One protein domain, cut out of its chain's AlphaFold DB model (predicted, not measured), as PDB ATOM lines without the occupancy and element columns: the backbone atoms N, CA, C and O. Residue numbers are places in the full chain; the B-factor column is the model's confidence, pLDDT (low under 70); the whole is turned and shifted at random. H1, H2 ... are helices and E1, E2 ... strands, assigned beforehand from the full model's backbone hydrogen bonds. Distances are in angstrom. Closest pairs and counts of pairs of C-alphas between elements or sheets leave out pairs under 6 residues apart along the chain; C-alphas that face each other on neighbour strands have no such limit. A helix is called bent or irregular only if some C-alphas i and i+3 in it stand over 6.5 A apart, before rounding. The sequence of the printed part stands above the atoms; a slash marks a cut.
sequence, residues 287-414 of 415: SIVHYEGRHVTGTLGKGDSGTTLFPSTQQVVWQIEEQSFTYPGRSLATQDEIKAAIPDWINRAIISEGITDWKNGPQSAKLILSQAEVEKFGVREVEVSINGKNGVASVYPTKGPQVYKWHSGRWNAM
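This is residues 287 to 414 of the 415 residues of an uncharacterized protein of Methanomicrobiales archaeon (UniProt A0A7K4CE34). A small wall of three antiparallel strands, E3, E4 and E5, has the long helix H2 crossing one of its faces, with H1 on the same face beside the edge strand E5; no named helix covers the other face. Two small hairpins, E1 with E2 and E6 with E7, lie beyond one end of this sheet, and the short helix H3 lies off it too, in the link from E3 to E4. The printed part has 128 residues with three named helices and seven named strands, in the order H1, E1, E2, H2, E3, H3, E4, E5, E6, E7, and the class is mixed, helices and strands. The whole is compact, with a radius of gyration of the C-alphas of 14.3 A, and spans 46 by 32 by 23 A.

H1 takes residues 287 to 296 and is 12.8 A long, from C-alpha 287 at (8.892, 6.002, 6.865). It is neither bent nor irregular, but only just: C-alphas 293 and 296 are 6.0 A apart. E1, residues 317 to 320, and E2, residues 323 to 326, form a hairpin. H2, residues 335 to 352, is 25.0 A long, from C-alpha 335 at (25.820, 5.208, 6.616). It has a kink of 36 degrees near residue 344 and is only just irregular, with C-alphas 340 and 343 6.6 A apart. E3 takes residues 364 to 368, 13.5 A, and H3 residues 371 to 377, 9.9 A. E4, residues 381 to 387, 19.7 A, and E5, residues 391 to 399, 23.2 A, form a hairpin, and E5 bends by 51 degrees at residue 394. E6, residues 404 to 407, and E7, residues 410 to 413, form the last hairpin, ending at C-alpha 413 (25.767, 19.943, 20.136).

The sheet runs E3, E4, E5, with E3 and E5 as edge strands. E3 and E4 are antiparallel at 162 degrees, with N 365 and O 384 2.8 A apart, within hydrogen-bond range. E4 and E5 are antiparallel at 156 degrees, with N 385 and O 394 at 2.8 A. H2 on one face makes two layers, a helix over a sheet; its height over the sheet is 8.4 A. On the local plane it runs across the strands, at 74 degrees to E3, and it lies over E3, E5 and, only just, with 3 C-alphas, E4. Its closest C-alphas to E3 are those of Ala 349 and Leu 367, 4.6 A. H1 is on the same face but over none of the strands, at a height of 4.2 A, only just above the sheet's level; its C-alpha of Tyr 291 is 5.1 A from that of Ser 394 in E5. H2 touches H1 with residues 335 to 339 alone, closest at the C-alphas of Val 296 and Gln 335, 6.3 A, at a steep tilt of 63 degrees, opposite ways. H3 is not on the sheet and is close to H2 but not clearly touching, with the C-alphas of Ile 338 and Phe 377 7.6 A apart. E1 and E2 are antiparallel at 154 degrees, with N 318 and O 325 at 2.9 A. E6 and E7 are antiparallel at 141 degrees, with N 405 and O 412 at 2.8 A. E5 and E6 are near each other, their closest C-alphas 8.2 A apart. The closest C-alphas of E2 and E7 are those of Phe 325 and Arg 410, 7.5 A. In H1 and H3 every O i to N i+4 pair is within hydrogen-bond range; in H2 12 of 14 are.

The C-alphas farthest apart, of Glu 322 and Thr 356, are 46.8 A from each other. The printed part has no cut. The links from H1 to E1, 20 residues, and from H2 to E3, 11 residues, are long. The mean pLDDT of the printed part is 94.0, and residues 361 to 362 are under 70.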
ATOM      1  N   SER A 287       8.253   5.627   5.600       94.44
ATOM      2  CA  SER A 287       8.892   6.002   6.865       94.44
ATOM      3  C   SER A 287      10.399   5.760   6.805       94.44
ATOM      4  O   SER A 287      11.162   6.608   7.261       94.44
ATOM      5  N   ILE A 288      10.838   4.648   6.204       95.31
ATOM      6  CA  ILE A 288      12.263   4.326   6.029       95.31
ATOM      7  C   ILE A 288      12.946   5.353   5.143       95.31
ATOM      8  O   ILE A 288      13.949   5.944   5.544       95.31
ATOM      9  N   VAL A 289      12.370   5.628   3.972       95.75
ATOM     10  CA  VAL A 289      12.863   6.670   3.063       95.75
ATOM     11  C   VAL A 289      12.951   8.010   3.793       95.75
ATOM     12  O   VAL A 289      13.950   8.722   3.656       95.75
ATOM     13  N   HIS A 290      11.945   8.338   4.609       95.12
ATOM     14  CA  HIS A 290      11.935   9.559   5.398       95.12
ATOM     15  C   HIS A 290      13.086   9.614   6.405       95.12
ATOM     16  O   HIS A 290      13.882  10.553   6.350       95.12
ATOM     17  N   TYR A 291      13.199   8.652   7.327       96.00
ATOM     18  CA  TYR A 291      14.201   8.745   8.390       96.00
ATOM     19  C   TYR A 291      15.623   8.492   7.886       96.00
ATOM     20  O   TYR A 291      16.552   9.129   8.375       96.00
ATOM     21  N   GLU A 292      15.829   7.642   6.876       97.31
ATOM     22  CA  GLU A 292      17.155   7.462   6.282       97.31
ATOM     23  C   GLU A 292      17.579   8.716   5.523       97.31
ATOM     24  O   GLU A 292      18.686   9.218   5.724       97.31
ATOM     25  N   GLY A 293      16.680   9.262   4.700       97.31
ATOM     26  CA  GLY A 293      16.927  10.480   3.938       97.31
ATOM     27  C   GLY A 293      17.159  11.693   4.837       97.31
ATOM     28  O   GLY A 293      18.032  12.519   4.575       97.31
ATOM     29  N   ARG A 294      16.381  11.815   5.914       97.31
ATOM     30  CA  ARG A 294      16.441  12.964   6.822       97.31
ATOM     31  C   ARG A 294      17.566  12.855   7.834       97.31
ATOM     32  O   ARG A 294      18.259  13.841   8.041       97.31
ATOM     33  N   HIS A 295      17.731  11.696   8.467       97.88
ATOM     34  CA  HIS A 295      18.589  11.541   9.641       97.88
ATOM     35  C   HIS A 295      19.881  10.773   9.365       97.88
ATOM     36  O   HIS A 295      20.820  10.935  10.133       97.88
ATOM     37  N   VAL A 296      19.992   9.979   8.295       97.62
ATOM     38  CA  VAL A 296      21.236   9.241   7.987       97.62
ATOM     39  C   VAL A 296      22.030   9.926   6.879       97.62
ATOM     40  O   VAL A 296      23.192  10.275   7.070       97.62
ATOM     41  N   THR A 297      21.414  10.147   5.718       97.12
ATOM     42  CA  THR A 297      22.091  10.750   4.560       97.12
ATOM     43  C   THR A 297      22.050  12.280   4.591       97.12
ATOM     44  O   THR A 297      22.884  12.934   3.966       97.12
ATOM     45  N   GLY A 298      21.066  12.858   5.290       95.81
ATOM     46  CA  GLY A 298      20.799  14.297   5.314       95.81
ATOM     47  C   GLY A 298      20.396  14.866   3.950       95.81
ATOM     48  O   GLY A 298      20.600  16.055   3.689       95.81
ATOM     49  N   THR A 299      19.864  14.037   3.050       95.69
ATOM     50  CA  THR A 299      19.349  14.472   1.746       95.69
ATOM     51  C   THR A 299      17.968  15.121   1.850       95.69
ATOM     52  O   THR A 299      17.636  15.938   0.991       95.69
ATOM     53  N   LEU A 300      17.203  14.818   2.904       95.69
ATOM     54  CA  LEU A 300      15.890  15.399   3.209       95.69
ATOM     55  C   LEU A 300      15.949  16.330   4.431       95.69
ATOM     56  O   LEU A 300      16.836  16.213   5.272       95.69
ATOM     57  N   GLY A 301      14.980  17.247   4.544       89.75
ATOM     58  CA  GLY A 301      14.834  18.131   5.711       89.75
ATOM     59  C   GLY A 301      15.968  19.146   5.894       89.75
ATOM     60  O   GLY A 301      16.257  19.553   7.022       89.75
ATOM     61  N   LYS A 302      16.645  19.531   4.802       93.31
ATOM     62  CA  LYS A 302      17.730  20.522   4.820       93.31
ATOM     63  C   LYS A 302      17.200  21.862   5.319       93.31
ATOM     64  O   LYS A 302      16.297  22.430   4.718       93.31
ATOM     65  N   GLY A 303      17.784  22.371   6.396       91.44
ATOM     66  CA  GLY A 303      17.376  23.641   6.995       91.44
ATOM     67  C   GLY A 303      16.203  23.540   7.973       91.44
ATOM     68  O   GLY A 303      15.990  24.484   8.737       91.44
ATOM     69  N   ASP A 304      15.506  22.401   8.036       94.88
ATOM     70  CA  ASP A 304      14.396  22.205   8.965       94.88
ATOM     71  C   ASP A 304      14.891  22.279  10.409       94.88
ATOM     72  O   ASP A 304      15.702  21.461  10.866       94.88
ATOM     73  N   SER A 305      14.372  23.254  11.153       94.12
ATOM     74  CA  SER A 305      14.673  23.400  12.572       94.12
ATOM     75  C   SER A 305      14.284  22.133  13.329       94.12
ATOM     76  O   SER A 305      13.151  21.665  13.265       94.12
ATOM     77  N   GLY A 306      15.225  21.612  14.102       93.62
ATOM     78  CA  GLY A 306      15.040  20.443  14.943       93.62
ATOM     79  C   GLY A 306      15.633  19.151  14.397       93.62
ATOM     80  O   GLY A 306      15.739  18.198  15.165       93.62
ATOM     81  N   THR A 307      16.075  19.124  13.139       96.31
ATOM     82  CA  THR A 307      16.700  17.940  12.539       96.31
ATOM     83  C   THR A 307      18.019  17.594  13.238       96.31
ATOM     84  O   THR A 307      18.892  18.445  13.405       96.31
ATOM     85  N   THR A 308      18.174  16.331  13.623       97.56
ATOM     86  CA  THR A 308      19.443  15.730  14.057       97.56
ATOM     87  C   THR A 308      19.912  14.724  13.014       97.56
ATOM     88  O   THR A 308      19.086  14.166  12.295       97.56
ATOM     89  N   LEU A 309      21.219  14.486  12.907       97.81
ATOM     90  CA  LEU A 309      21.769  13.479  11.997       97.81
ATOM     91  C   LEU A 309      22.535  12.416  12.778       97.81
ATOM     92  O   LEU A 309      23.192  12.713  13.776       97.81
ATOM     93  N   PHE A 310      22.480  11.176  12.308       98.12
ATOM     94  CA  PHE A 310      23.405  10.143  12.728       98.12
ATOM     95  C   PHE A 310      24.802  10.501  12.203       98.12
ATOM     96  O   PHE A 310      24.978  10.696  10.998       98.12
ATOM     97  N   PRO A 311      25.810  10.613  13.080       97.75
ATOM     98  CA  PRO A 311      27.180  10.817  12.642       97.75
ATOM     99  C   PRO A 311      27.673   9.559  11.927       97.75
ATOM    100  O   PRO A 311      27.424   8.440  12.374       97.75
ATOM    101  N   SER A 312      28.406   9.745  10.835       97.56
ATOM    102  CA  SER A 312      28.963   8.650  10.041       97.56
ATOM    103  C   SER A 312      30.395   8.957   9.607       97.56
ATOM    104  O   SER A 312      30.900  10.062   9.834       97.56
ATOM    105  N   THR A 313      31.051   7.997   8.961       97.12
ATOM    106  CA  THR A 313      32.338   8.212   8.284       97.12
ATOM    107  C   THR A 313      32.226   9.185   7.105       97.12
ATOM    108  O   THR A 313      33.190   9.883   6.787       97.12
ATOM    109  N   GLN A 314      31.048   9.273   6.478       95.19
ATOM    110  CA  GLN A 314      30.762  10.212   5.399       95.19
ATOM    111  C   GLN A 314      30.282  11.555   5.957       95.19
ATOM    112  O   GLN A 314      29.337  11.640   6.743       95.19
ATOM    113  N   GLN A 315      30.920  12.634   5.505       93.56
ATOM    114  CA  GLN A 315      30.561  13.983   5.918       93.56
ATOM    115  C   GLN A 315      29.327  14.476   5.153       93.56
ATOM    116  O   GLN A 315      29.324  14.522   3.923       93.56
ATOM    117  N   VAL A 316      28.289  14.874   5.891       96.38
ATOM    118  CA  VAL A 316      27.077  15.480   5.328       96.38
ATOM    119  C   VAL A 316      27.266  16.990   5.235       96.38
ATOM    120  O   VAL A 316      27.666  17.640   6.203       96.38
ATOM    121  N   VAL A 317      26.961  17.551   4.065       96.25
ATOM    122  CA  VAL A 317      27.035  18.989   3.803       96.25
ATOM    123  C   VAL A 317      25.696  19.464   3.260       96.25
ATOM    124  O   VAL A 317      25.213  18.979   2.236       96.25
ATOM    125  N   TRP A 318      25.092  20.428   3.942       96.56
ATOM    126  CA  TRP A 318      23.880  21.092   3.487       96.56
ATOM    127  C   TRP A 318      24.228  22.369   2.742       96.56
ATOM    128  O   TRP A 318      24.886  23.245   3.290       96.56
ATOM    129  N   GLN A 319      23.760  22.471   1.501       94.56
ATOM    130  CA  GLN A 319      23.708  23.734   0.775       94.56
ATOM    131  C   GLN A 319      22.340  24.356   1.047       94.56
ATOM    132  O   GLN A 319      21.320  23.749   0.710       94.56
ATOM    133  N   ILE A 320      22.324  25.507   1.712       92.81
ATOM    134  CA  ILE A 320      21.118  26.283   2.002       92.81
ATOM    135  C   ILE A 320      21.395  27.685   1.473       92.81
ATOM    136  O   ILE A 320      22.309  28.352   1.955       92.81
ATOM    137  N   GLU A 321      20.629  28.096   0.464       89.44
ATOM    138  CA  GLU A 321      20.903  29.313  -0.308       89.44
ATOM    139  C   GLU A 321      22.336  29.282  -0.877       89.44
ATOM    140  O   GLU A 321      22.710  28.315  -1.541       89.44
ATOM    141  N   GLU A 322      23.147  30.307  -0.611       91.88
ATOM    142  CA  GLU A 322      24.552  30.400  -1.037       91.88
ATOM    143  C   GLU A 322      25.540  29.927   0.046       91.88
ATOM    144  O   GLU A 322      26.753  30.101  -0.085       91.88
ATOM    145  N   GLN A 323      25.038  29.348   1.142       94.19
ATOM    146  CA  GLN A 323      25.851  28.941   2.283       94.19
ATOM    147  C   GLN A 323      25.933  27.421   2.424       94.19
ATOM    148  O   GLN A 323      24.980  26.673   2.193       94.19
ATOM    149  N   SER A 324      27.109  26.972   2.856       95.06
ATOM    150  CA  SER A 324      27.427  25.567   3.072       95.06
ATOM    151  C   SER A 324      27.561  25.286   4.565       95.06
ATOM    152  O   SER A 324      28.402  25.873   5.248       95.06
ATOM    153  N   PHE A 325      26.753  24.357   5.066       96.69
ATOM    154  CA  PHE A 325      26.729  23.951   6.463       96.69
ATOM    155  C   PHE A 325      27.111  22.488   6.594       96.69
ATOM    156  O   PHE A 325      26.354  21.576   6.258       96.69
ATOM    157  N   THR A 326      28.297  22.261   7.131       97.00
ATOM    158  CA  THR A 326      28.839  20.923   7.323       97.00
ATOM    159  C   THR A 326      28.397  20.351   8.665       97.00
ATOM    160  O   THR A 326      28.594  20.990   9.701       97.00
ATOM    161  N   TYR A 327      27.830  19.142   8.660       97.31
ATOM    162  CA  TYR A 327      27.503  18.429   9.893       97.31
ATOM    163  C   TYR A 327      28.794  18.120  10.681       97.31
ATOM    164  O   TYR A 327      29.711  17.517  10.109       97.31
ATOM    165  N   PRO A 328      28.914  18.533  11.961       96.81
ATOM    166  CA  PRO A 328      30.174  18.395  12.697       96.81
ATOM    167  C   PRO A 328      30.448  16.973  13.199       96.81
ATOM    168  O   PRO A 328      31.609  16.602  13.365       96.81
ATOM    169  N   GLY A 329      29.396  16.199  13.471       96.31
ATOM    170  CA  GLY A 329      29.508  14.882  14.089       96.31
ATOM    171  C   GLY A 329      30.152  13.844  13.171       96.31
ATOM    172  O   GLY A 329      29.856  13.782  11.977       96.31
ATOM    173  N   ARG A 330      31.012  12.999  13.744       95.69
ATOM    174  CA  ARG A 330      31.685  11.885  13.058       95.69
ATOM    175  C   ARG A 330      31.615  10.618  13.891       95.69
ATOM    176  O   ARG A 330      31.630  10.687  15.114       95.69
ATOM    177  N   SER A 331      31.568   9.463  13.243       96.19
ATOM    178  CA  SER A 331      31.614   8.171  13.929       96.19
ATOM    179  C   SER A 331      32.481   7.175  13.163       96.19
ATOM    180  O   SER A 331      32.979   7.481  12.076       96.19
ATOM    181  N   LEU A 332      32.685   5.995  13.748       96.81
ATOM    182  CA  LEU A 332      33.388   4.890  13.097       96.81
ATOM    183  C   LEU A 332      32.482   4.128  12.119       96.81
ATOM    184  O   LEU A 332      32.987   3.359  11.307       96.81
ATOM    185  N   ALA A 333      31.164   4.329  12.200       97.56
ATOM    186  CA  ALA A 333      30.183   3.628  11.387       97.56
ATOM    187  C   ALA A 333      29.931   4.331  10.045       97.56
ATOM    188  O   ALA A 333      29.809   5.555   9.957       97.56
ATOM    189  N   THR A 334      29.803   3.541   8.987       98.38
ATOM    190  CA  THR A 334      29.305   4.005   7.686       98.38
ATOM    191  C   THR A 334      27.796   4.271   7.729       98.38
ATOM    192  O   THR A 334      27.091   3.793   8.620       98.38
ATOM    193  N   GLN A 335      27.271   5.013   6.747       97.69
ATOM    194  CA  GLN A 335      25.820   5.208   6.616       97.69
ATOM    195  C   GLN A 335      25.077   3.874   6.459       97.69
ATOM    196  O   GLN A 335      24.014   3.705   7.048       97.69
ATOM    197  N   ASP A 336      25.652   2.909   5.741       97.88
ATOM    198  CA  ASP A 336      25.041   1.589   5.551       97.88
ATOM    199  C   ASP A 336      25.017   0.769   6.846       97.88
ATOM    200  O   ASP A 336      24.014   0.125   7.150       97.88
ATOM    201  N   GLU A 337      26.069   0.843   7.667       98.00
ATOM    202  CA  GLU A 337      26.065   0.220   8.997       98.00
ATOM    203  C   GLU A 337      25.030   0.849   9.933       98.00
ATOM    204  O   GLU A 337      24.427   0.141  10.738       98.00
ATOM    205  N   ILE A 338      24.800   2.162   9.831       98.00
ATOM    206  CA  ILE A 338      23.754   2.851  10.598       98.00
ATOM    207  C   ILE A 338      22.374   2.370  10.144       98.00
ATOM    208  O   ILE A 338      21.569   1.968  10.979       98.00
ATOM    209  N   LYS A 339      22.111   2.339   8.831       97.25
ATOM    210  CA  LYS A 339      20.851   1.816   8.275       97.25
ATOM    211  C   LYS A 339      20.594   0.374   8.702       97.25
ATOM    212  O   LYS A 339      19.476   0.043   9.081       97.25
ATOM    213  N   ALA A 340      21.631  -0.460   8.710       96.19
ATOM    214  CA  ALA A 340      21.540  -1.845   9.162       96.19
ATOM    215  C   ALA A 340      21.258  -1.978  10.671       96.19
ATOM    216  O   ALA A 340      20.653  -2.965  11.087       96.19
ATOM    217  N   ALA A 341      21.664  -1.000  11.488       96.50
ATOM    218  CA  ALA A 341      21.422  -0.992  12.931       96.50
ATOM    219  C   ALA A 341      20.024  -0.473  13.316       96.50
ATOM    220  O   ALA A 341      19.458  -0.921  14.313       96.50
ATOM    221  N   ILE A 342      19.437   0.432  12.524       96.56
ATOM    222  CA  ILE A 342      18.131   1.049  12.820       96.56
ATOM    223  C   ILE A 342      17.016   0.015  13.089       96.56
ATOM    224  O   ILE A 342      16.315   0.186  14.087       96.56
ATOM    225  N   PRO A 343      16.844  -1.064  12.298       93.31
ATOM    226  CA  PRO A 343      15.853  -2.102  12.585       93.31
ATOM    227  C   PRO A 343      15.950  -2.700  13.996       93.31
ATOM    228  O   PRO A 343      14.919  -2.910  14.637       93.31
ATOM    229  N   ASP A 344      17.170  -2.951  14.490       93.50
ATOM    230  CA  ASP A 344      17.413  -3.442  15.855       93.50
ATOM    231  C   ASP A 344      17.074  -2.372  16.896       93.50
ATOM    232  O   ASP A 344      16.383  -2.652  17.877       93.50
ATOM    233  N   TRP A 345      17.486  -1.125  16.656       96.44
ATOM    234  CA  TRP A 345      17.188  -0.017  17.561       96.44
ATOM    235  C   TRP A 345      15.692   0.244  17.697       96.44
ATOM    236  O   TRP A 345      15.217   0.455  18.811       96.44
ATOM    237  N   ILE A 346      14.942   0.170  16.595       94.56
ATOM    238  CA  ILE A 346      13.480   0.259  16.605       94.56
ATOM    239  C   ILE A 346      12.899  -0.811  17.532       94.56
ATOM    240  O   ILE A 346      12.136  -0.490  18.445       94.56
ATOM    241  N   ASN A 347      13.289  -2.073  17.322       90.62
ATOM    242  CA  ASN A 347      12.785  -3.193  18.111       90.62
ATOM    243  C   ASN A 347      13.111  -3.015  19.601       90.62
ATOM    244  O   ASN A 347      12.225  -3.139  20.446       90.62
ATOM    245  N   ARG A 348      14.365  -2.686  19.931       92.31
ATOM    246  CA  ARG A 348      14.816  -2.507  21.319       92.31
ATOM    247  C   ARG A 348      14.124  -1.335  22.007       92.31
ATOM    248  O   ARG A 348      13.694  -1.522  23.136       92.31
ATOM    249  N   ALA A 349      13.982  -0.186  21.341       93.81
ATOM    250  CA  ALA A 349      13.327   0.999  21.903       93.81
ATOM    251  C   ALA A 349      11.863   0.717  22.269       93.81
ATOM    252  O   ALA A 349      11.409   1.014  23.371       93.81
ATOM    253  N   ILE A 350      11.126   0.114  21.333       90.31
ATOM    254  CA  ILE A 350       9.701  -0.189  21.497       90.31
ATOM    255  C   ILE A 350       9.486  -1.199  22.631       90.31
ATOM    256  O   ILE A 350       8.585  -1.017  23.450       90.31
ATOM    257  N   ILE A 351      10.331  -2.235  22.701       86.50
ATOM    258  CA  ILE A 351      10.268  -3.251  23.760       86.50
ATOM    259  C   ILE A 351      10.639  -2.644  25.119       86.50
ATOM    260  O   ILE A 351       9.934  -2.889  26.095       86.50
ATOM    261  N   SER A 352      11.711  -1.847  25.206       86.88
ATOM    262  CA  SER A 352      12.176  -1.289  26.484       86.88
ATOM    263  C   SER A 352      11.190  -0.310  27.114       86.88
ATOM    264  O   SER A 352      11.089  -0.252  28.334       86.88
ATOM    265  N   GLU A 353      10.455   0.437  26.292       87.19
ATOM    266  CA  GLU A 353       9.451   1.412  26.742       87.19
ATOM    267  C   GLU A 353       8.064   0.781  26.965       87.19
ATOM    268  O   GLU A 353       7.112   1.473  27.324       87.19
ATOM    269  N   GLY A 354       7.921  -0.534  26.751       84.25
ATOM    270  CA  GLY A 354       6.675  -1.259  27.002       84.25
ATOM    271  C   GLY A 354       5.507  -0.787  26.133       84.25
ATOM    272  O   GLY A 354       4.361  -0.773  26.584       84.25
ATOM    273  N   ILE A 355       5.770  -0.366  24.893       83.31
ATOM    274  CA  ILE A 355       4.716   0.140  24.010       83.31
ATOM    275  C   ILE A 355       3.836  -1.023  23.557       83.31
ATOM    276  O   ILE A 355       4.281  -1.921  22.852       83.31
ATOM    277  N   THR A 356       2.562  -0.990  23.948       78.25
ATOM    278  CA  THR A 356       1.605  -2.077  23.680       78.25
ATOM    279  C   THR A 356       0.558  -1.744  22.614       78.25
ATOM    280  O   THR A 356      -0.243  -2.606  22.264       78.25
ATOM    281  N   ASP A 357       0.504  -0.511  22.114       82.56
ATOM    282  CA  ASP A 357      -0.409  -0.089  21.049       82.56
ATOM    283  C   ASP A 357       0.154   1.156  20.362       82.56
ATOM    284  O   ASP A 357       0.522   2.108  21.039       82.56
ATOM    285  N   TRP A 358       0.207   1.187  19.029       83.69
ATOM    286  CA  TRP A 358       0.678   2.377  18.315       83.69
ATOM    287  C   TRP A 358      -0.434   3.388  18.038       83.69
ATOM    288  O   TRP A 358      -0.125   4.558  17.848       83.69
ATOM    289  N   LYS A 359      -1.715   2.974  18.033       79.12
ATOM    290  CA  LYS A 359      -2.838   3.894  17.770       79.12
ATOM    291  C   LYS A 359      -3.084   4.837  18.942       79.12
ATOM    292  O   LYS A 359      -3.239   6.035  18.732       79.12
ATOM    293  N   ASN A 360      -3.092   4.287  20.157       75.69
ATOM    294  CA  ASN A 360      -3.418   5.019  21.385       75.69
ATOM    295  C   ASN A 360      -2.247   5.113  22.377       75.69
ATOM    296  O   ASN A 360      -2.430   5.597  23.491       75.69
ATOM    297  N   GLY A 361      -1.067   4.605  22.014       67.19
ATOM    298  CA  GLY A 361       0.092   4.579  22.900       67.19
ATOM    299  C   GLY A 361       1.016   5.793  22.779       67.19
ATOM    300  O   GLY A 361       0.720   6.762  22.067       67.19
ATOM    301  N   PRO A 362       2.155   5.740  23.494       66.94
ATOM    302  CA  PRO A 362       3.178   6.775  23.454       66.94
ATOM    303  C   PRO A 362       3.615   7.076  22.018       66.94
ATOM    304  O   PRO A 362       3.865   6.170  21.227       66.94
ATOM    305  N   GLN A 363       3.725   8.365  21.689       83.44
ATOM    306  CA  GLN A 363       4.109   8.823  20.344       83.44
ATOM    307  C   GLN A 363       5.629   8.757  20.100       83.44
ATOM    308  O   GLN A 363       6.108   9.129  19.025       83.44
ATOM    309  N   SER A 364       6.402   8.285  21.081       90.75
ATOM    310  CA  SER A 364       7.808   7.950  20.897       90.75
ATOM    311  C   SER A 364       8.313   6.899  21.885       90.75
ATOM    312  O   SER A 364       7.729   6.696  22.949       90.75
ATOM    313  N   ALA A 365       9.402   6.229  21.506       93.38
ATOM    314  CA  ALA A 365      10.149   5.271  22.312       93.38
ATOM    315  C   ALA A 365      11.631   5.658  22.321       93.38
ATOM    316  O   ALA A 365      12.167   6.024  21.271       93.38
ATOM    317  N   LYS A 366      12.312   5.562  23.464       96.19
ATOM    318  CA  LYS A 366      13.737   5.887  23.568       96.19
ATOM    319  C   LYS A 366      14.567   4.640  23.807       96.19
ATOM    320  O   LYS A 366      14.176   3.727  24.523       96.19
ATOM    321  N   LEU A 367      15.753   4.635  23.213       97.44
ATOM    322  CA  LEU A 367      16.758   3.606  23.411       97.44
ATOM    323  C   LEU A 367      18.073   4.240  23.839       97.44
ATOM    324  O   LEU A 367      18.624   5.085  23.133       97.44
ATOM    325  N   ILE A 368      18.601   3.770  24.967       97.81
ATOM    326  CA  ILE A 368      19.969   4.057  25.393       97.81
ATOM    327  C   ILE A 368      20.890   2.982  24.818       97.81
ATOM    328  O   ILE A 368      20.694   1.787  25.052       97.81
ATOM    329  N   LEU A 369      21.890   3.416  24.052       97.44
ATOM    330  CA  LEU A 369      22.869   2.529  23.434       97.44
ATOM    331  C   LEU A 369      23.940   2.097  24.444       97.44
ATOM    332  O   LEU A 369      24.298   2.840  25.361       97.44
ATOM    333  N   SER A 370      24.457   0.881  24.276       97.56
ATOM    334  CA  SER A 370      25.551   0.354  25.099       97.56
ATOM    335  C   SER A 370      26.849   1.126  24.864       97.56
ATOM    336  O   SER A 370      27.043   1.715  23.805       97.56
ATOM    337  N   GLN A 371      27.787   1.085  25.814       97.44
ATOM    338  CA  GLN A 371      29.058   1.813  25.702       97.44
ATOM    339  C   GLN A 371      29.816   1.510  24.392       97.44
ATOM    340  O   GLN A 371      30.296   2.434  23.740       97.44
ATOM    341  N   ALA A 372      29.851   0.245  23.960       97.38
ATOM    342  CA  ALA A 372      30.480  -0.151  22.696       97.38
ATOM    343  C   ALA A 372      29.753   0.427  21.464       97.38
ATOM    344  O   ALA A 372      30.388   0.831  20.490       97.38
ATOM    345  N   GLU A 373      28.420   0.507  21.505       97.81
ATOM    346  CA  GLU A 373      27.634   1.174  20.463       97.81
ATOM    347  C   GLU A 373      27.880   2.688  20.466       97.81
ATOM    348  O   GLU A 373      28.035   3.269  19.397       97.81
ATOM    349  N   VAL A 374      27.991   3.330  21.636       97.75
ATOM    350  CA  VAL A 374      28.332   4.760  21.724       97.75
ATOM    351  C   VAL A 374      29.709   5.032  21.118       97.75
ATOM    352  O   VAL A 374      29.871   6.004  20.383       97.75
ATOM    353  N   GLU A 375      30.692   4.174  21.383       97.06
ATOM    354  CA  GLU A 375      32.042   4.286  20.815       97.06
ATOM    355  C   GLU A 375      32.049   4.095  19.293       97.06
ATOM    356  O   GLU A 375      32.727   4.840  18.583       97.06
ATOM    357  N   LYS A 376      31.258   3.148  18.772       97.56
ATOM    358  CA  LYS A 376      31.148   2.900  17.327       97.56
ATOM    359  C   LYS A 376      30.367   3.998  16.603       97.56
ATOM    360  O   LYS A 376      30.838   4.543  15.604       97.56
ATOM    361  N   PHE A 377      29.163   4.296  17.078       97.69
ATOM    362  CA  PHE A 377      28.185   5.136  16.388       97.69
ATOM    363  C   PHE A 377      28.216   6.596  16.830       97.69
ATOM    364  O   PHE A 377      27.617   7.417  16.157       97.69
ATOM    365  N   GLY A 378      28.866   6.963  17.936       96.81
ATOM    366  CA  GLY A 378      28.890   8.348  18.431       96.81
ATOM    367  C   GLY A 378      27.543   8.864  18.965       96.81
ATOM    368  O   GLY A 378      27.399  10.058  19.242       96.81
ATOM    369  N   VAL A 379      26.562   7.973  19.127       98.00
ATOM    370  CA  VAL A 379      25.201   8.247  19.605       98.00
ATOM    371  C   VAL A 379      25.001   7.555  20.946       98.00
ATOM    372  O   VAL A 379      25.396   6.408  21.106       98.00
ATOM    373  N   ARG A 380      24.390   8.245  21.911       98.12
ATOM    374  CA  ARG A 380      24.042   7.699  23.233       98.12
ATOM    375  C   ARG A 380      22.561   7.345  23.341       98.12
ATOM    376  O   ARG A 380      22.226   6.354  23.977       98.12
ATOM    377  N   GLU A 381      21.693   8.157  22.745       98.25
ATOM    378  CA  GLU A 381      20.239   7.979  22.793       98.25
ATOM    379  C   GLU A 381      19.651   8.104  21.387       98.25
ATOM    380  O   GLU A 381      19.981   9.036  20.645       98.25
ATOM    381  N   VAL A 382      18.782   7.155  21.047       98.12
ATOM    382  CA  VAL A 382      17.977   7.136  19.825       98.12
ATOM    383  C   VAL A 382      16.513   7.248  20.223       98.12
ATOM    384  O   VAL A 382      16.069   6.567  21.147       98.12
ATOM    385  N   GLU A 383      15.762   8.085  19.519       97.62
ATOM    386  CA  GLU A 383      14.315   8.197  19.667       97.62
ATOM    387  C   GLU A 383      13.621   7.675  18.407       97.62
ATOM    388  O   GLU A 383      13.978   8.018  17.277       97.62
ATOM    389  N   VAL A 384      12.629   6.818  18.621       96.88
ATOM    390  CA  VAL A 384      11.750   6.248  17.604       96.88
ATOM    391  C   VAL A 384      10.409   6.945  17.748       96.88
ATOM    392  O   VAL A 384       9.712   6.739  18.736       96.88
ATOM    393  N   SER A 385      10.041   7.785  16.787       94.94
ATOM    394  CA  SER A 385       8.716   8.402  16.752       94.94
ATOM    395  C   SER A 385       7.696   7.432  16.171       94.94
ATOM    396  O   SER A 385       7.950   6.763  15.165       94.94
ATOM    397  N   ILE A 386       6.528   7.388  16.797       92.75
ATOM    398  CA  ILE A 386       5.409   6.526  16.441       92.75
ATOM    399  C   ILE A 386       4.206   7.417  16.145       92.75
ATOM    400  O   ILE A 386       3.899   8.338  16.894       92.75
ATOM    401  N   ASN A 387       3.533   7.137  15.036       88.75
ATOM    402  CA  ASN A 387       2.334   7.817  14.579       88.75
ATOM    403  C   ASN A 387       1.129   6.878  14.713       88.75
ATOM    404  O   ASN A 387       1.153   5.742  14.226       88.75
ATOM    405  N   GLY A 388       0.041   7.387  15.296       84.94
ATOM    406  CA  GLY A 388      -1.207   6.643  15.489       84.94
ATOM    407  C   GLY A 388      -1.857   6.096  14.214       84.94
ATOM    408  O   GLY A 388      -2.618   5.136  14.274       84.94
ATOM    409  N   LYS A 389      -1.551   6.649  13.042       81.81
ATOM    410  CA  LYS A 389      -2.043   6.156  11.752       81.81
ATOM    411  C   LYS A 389      -1.149   5.056  11.173       81.81
ATOM    412  O   LYS A 389      -1.649   4.007  10.785       81.81
ATOM    413  N   ASN A 390       0.165   5.284  11.156       83.00
ATOM    414  CA  ASN A 390       1.094   4.553  10.282       83.00
ATOM    415  C   ASN A 390       2.138   3.692  11.018       83.00
ATOM    416  O   ASN A 390       2.961   3.062  10.359       83.00
ATOM    417  N   GLY A 391       2.133   3.648  12.354       91.75
ATOM    418  CA  GLY A 391       3.152   2.925  13.122       91.75
ATOM    419  C   GLY A 391       4.434   3.743  13.258       91.75
ATOM    420  O   GLY A 391       4.370   4.922  13.601       91.75
ATOM    421  N   VAL A 392       5.603   3.146  13.022       93.75
ATOM    422  CA  VAL A 392       6.882   3.870  13.140       93.75
ATOM    423  C   VAL A 392       6.973   4.959  12.069       93.75
ATOM    424  O   VAL A 392       6.834   4.692  10.876       93.75
ATOM    425  N   ALA A 393       7.216   6.195  12.503       92.88
ATOM    426  CA  ALA A 393       7.220   7.383  11.654       92.88
ATOM    427  C   ALA A 393       8.628   7.920  11.376       92.88
ATOM    428  O   ALA A 393       8.922   8.318  10.252       92.88
ATOM    429  N   SER A 394       9.500   7.947  12.387       95.69
ATOM    430  CA  SER A 394      10.888   8.390  12.221       95.69
ATOM    431  C   SER A 394      11.800   7.786  13.285       95.69
ATOM    432  O   SER A 394      11.330   7.373  14.342       95.69
ATOM    433  N   VAL A 395      13.104   7.762  13.015       97.62
ATOM    434  CA  VAL A 395      14.151   7.324  13.944       97.62
ATOM    435  C   VAL A 395      15.306   8.308  13.865       97.62
ATOM    436  O   VAL A 395      15.815   8.576  12.775       97.62
ATOM    437  N   TYR A 396      15.716   8.863  15.000       97.94
ATOM    438  CA  TYR A 396      16.736   9.907  15.026       97.94
ATOM    439  C   TYR A 396      17.526   9.927  16.337       97.94
ATOM    440  O   TYR A 396      17.007   9.546  17.386       97.94
ATOM    441  N   PRO A 397      18.792  10.378  16.309       98.06
ATOM    442  CA  PRO A 397      19.585  10.497  17.520       98.06
ATOM    443  C   PRO A 397      19.175  11.749  18.298       98.06
ATOM    444  O   PRO A 397      18.958  12.816  17.717       98.06
ATOM    445  N   THR A 398      19.115  11.643  19.622       97.69
ATOM    446  CA  THR A 398      18.734  12.756  20.510       97.69
ATOM    447  C   THR A 398      19.857  13.183  21.440       97.69
ATOM    448  O   THR A 398      19.889  14.344  21.845       97.69
ATOM    449  N   LYS A 399      20.791  12.280  21.759       97.75
ATOM    450  CA  LYS A 399      21.946  12.540  22.630       97.75
ATOM    451  C   LYS A 399      23.171  11.795  22.152       97.75
ATOM    452  O   LYS A 399      23.063  10.683  21.631       97.75
ATOM    453  N   GLY A 400      24.345  12.352  22.415       96.62
ATOM    454  CA  GLY A 400      25.609  11.665  22.185       96.62
ATOM    455  C   GLY A 400      26.757  12.615  21.866       96.62
ATOM    456  O   GLY A 400      26.530  13.735  21.418       96.62
ATOM    457  N   PRO A 401      28.006  12.152  22.036       95.69
ATOM    458  CA  PRO A 401      29.196  12.983  21.846       95.69
ATOM    459  C   PRO A 401      29.341  13.536  20.420       95.69
ATOM    460  O   PRO A 401      30.084  14.489  20.203       95.69
ATOM    461  N   GLN A 402      28.668  12.921  19.446       97.56
ATOM    462  CA  GLN A 402      28.757  13.254  18.025       97.56
ATOM    463  C   GLN A 402      27.386  13.624  17.440       97.56
ATOM    464  O   GLN A 402      27.205  13.625  16.222       97.56
ATOM    465  N   VAL A 403      26.414  13.938  18.300       97.88
ATOM    466  CA  VAL A 403      25.052  14.296  17.901       97.88
ATOM    467  C   VAL A 403      24.884  15.806  17.953       97.88
ATOM    468  O   VAL A 403      25.152  16.442  18.970       97.88
ATOM    469  N   TYR A 404      24.410  16.382  16.853       98.00
ATOM    470  CA  TYR A 404      24.108  17.803  16.750       98.00
ATOM    471  C   TYR A 404      22.698  17.998  16.205       98.00
ATOM    472  O   TYR A 404      22.228  17.242  15.354       98.00
ATOM    473  N   LYS A 405      22.040  19.051  16.677       97.38
ATOM    474  CA  LYS A 405      20.713  19.480  16.247       97.38
ATOM    475  C   LYS A 405      20.808  20.774  15.460       97.38
ATOM    476  O   LYS A 405      21.411  21.752  15.915       97.38
ATOM    477  N   TRP A 406      20.186  20.787  14.292       97.31
ATOM    478  CA  TRP A 406      20.038  21.985  13.491       97.31
ATOM    479  C   TRP A 406      19.017  22.921  14.132       97.31
ATOM    480  O   TRP A 406      17.854  22.560  14.318       97.31
ATOM    481  N   HIS A 407      19.446  24.125  14.491       95.31
ATOM    482  CA  HIS A 407      18.560  25.166  15.000       95.31
ATOM    483  C   HIS A 407      19.204  26.541  14.818       95.31
ATOM    484  O   HIS A 407      20.409  26.693  15.027       95.31
ATOM    485  N   SER A 408      18.395  27.535  14.440       91.88
ATOM    486  CA  SER A 408      18.836  28.923  14.233       91.88
ATOM    487  C   SER A 408      20.030  29.054  13.275       91.88
ATOM    488  O   SER A 408      20.990  29.760  13.570       91.88
ATOM    489  N   GLY A 409      19.993  28.340  12.142       92.56
ATOM    490  CA  GLY A 409      21.018  28.446  11.096       92.56
ATOM    491  C   GLY A 409      22.369  27.810  11.442       92.56
ATOM    492  O   GLY A 409      23.370  28.126  10.807       92.56
ATOM    493  N   ARG A 410      22.437  26.950  12.468       95.12
ATOM    494  CA  ARG A 410      23.677  26.267  12.858       95.12
ATOM    495  C   ARG A 410      23.434  24.900  13.494       95.12
ATOM    496  O   ARG A 410      22.343  24.597  13.982       95.12
ATOM    497  N   TRP A 411      24.495  24.100  13.546       97.06
ATOM    498  CA  TRP A 411      24.548  22.842  14.288       97.06
ATOM    499  C   TRP A 411      24.891  23.102  15.756       97.06
ATOM    500  O   TRP A 411      25.935  23.675  16.062       97.06
ATOM    501  N   ASN A 412      24.023  22.672  16.670       97.38
ATOM    502  CA  ASN A 412      24.210  22.815  18.113       97.38
ATOM    503  C   ASN A 412      24.414  21.424  18.723       97.38
ATOM    504  O   ASN A 412      23.630  20.521  18.438       97.38
ATOM    505  N   ALA A 413      25.465  21.237  19.523       96.75
ATOM    506  CA  ALA A 413      25.767  19.943  20.136       96.75
ATOM    507  C   ALA A 413      24.636  19.492  21.074       96.75
ATOM    508  O   ALA A 413      24.079  20.307  21.815       96.75
ATOM    509  N   MET A 414      24.317  18.200  21.040       95.06
ATOM    510  CA  MET A 414      23.337  17.577  21.922       95.06
ATOM    511  C   MET A 414      24.059  16.871  23.082       95.06
ATOM    512  O   MET A 414      25.018  16.142  22.830       95.06
TER     513      MET A 414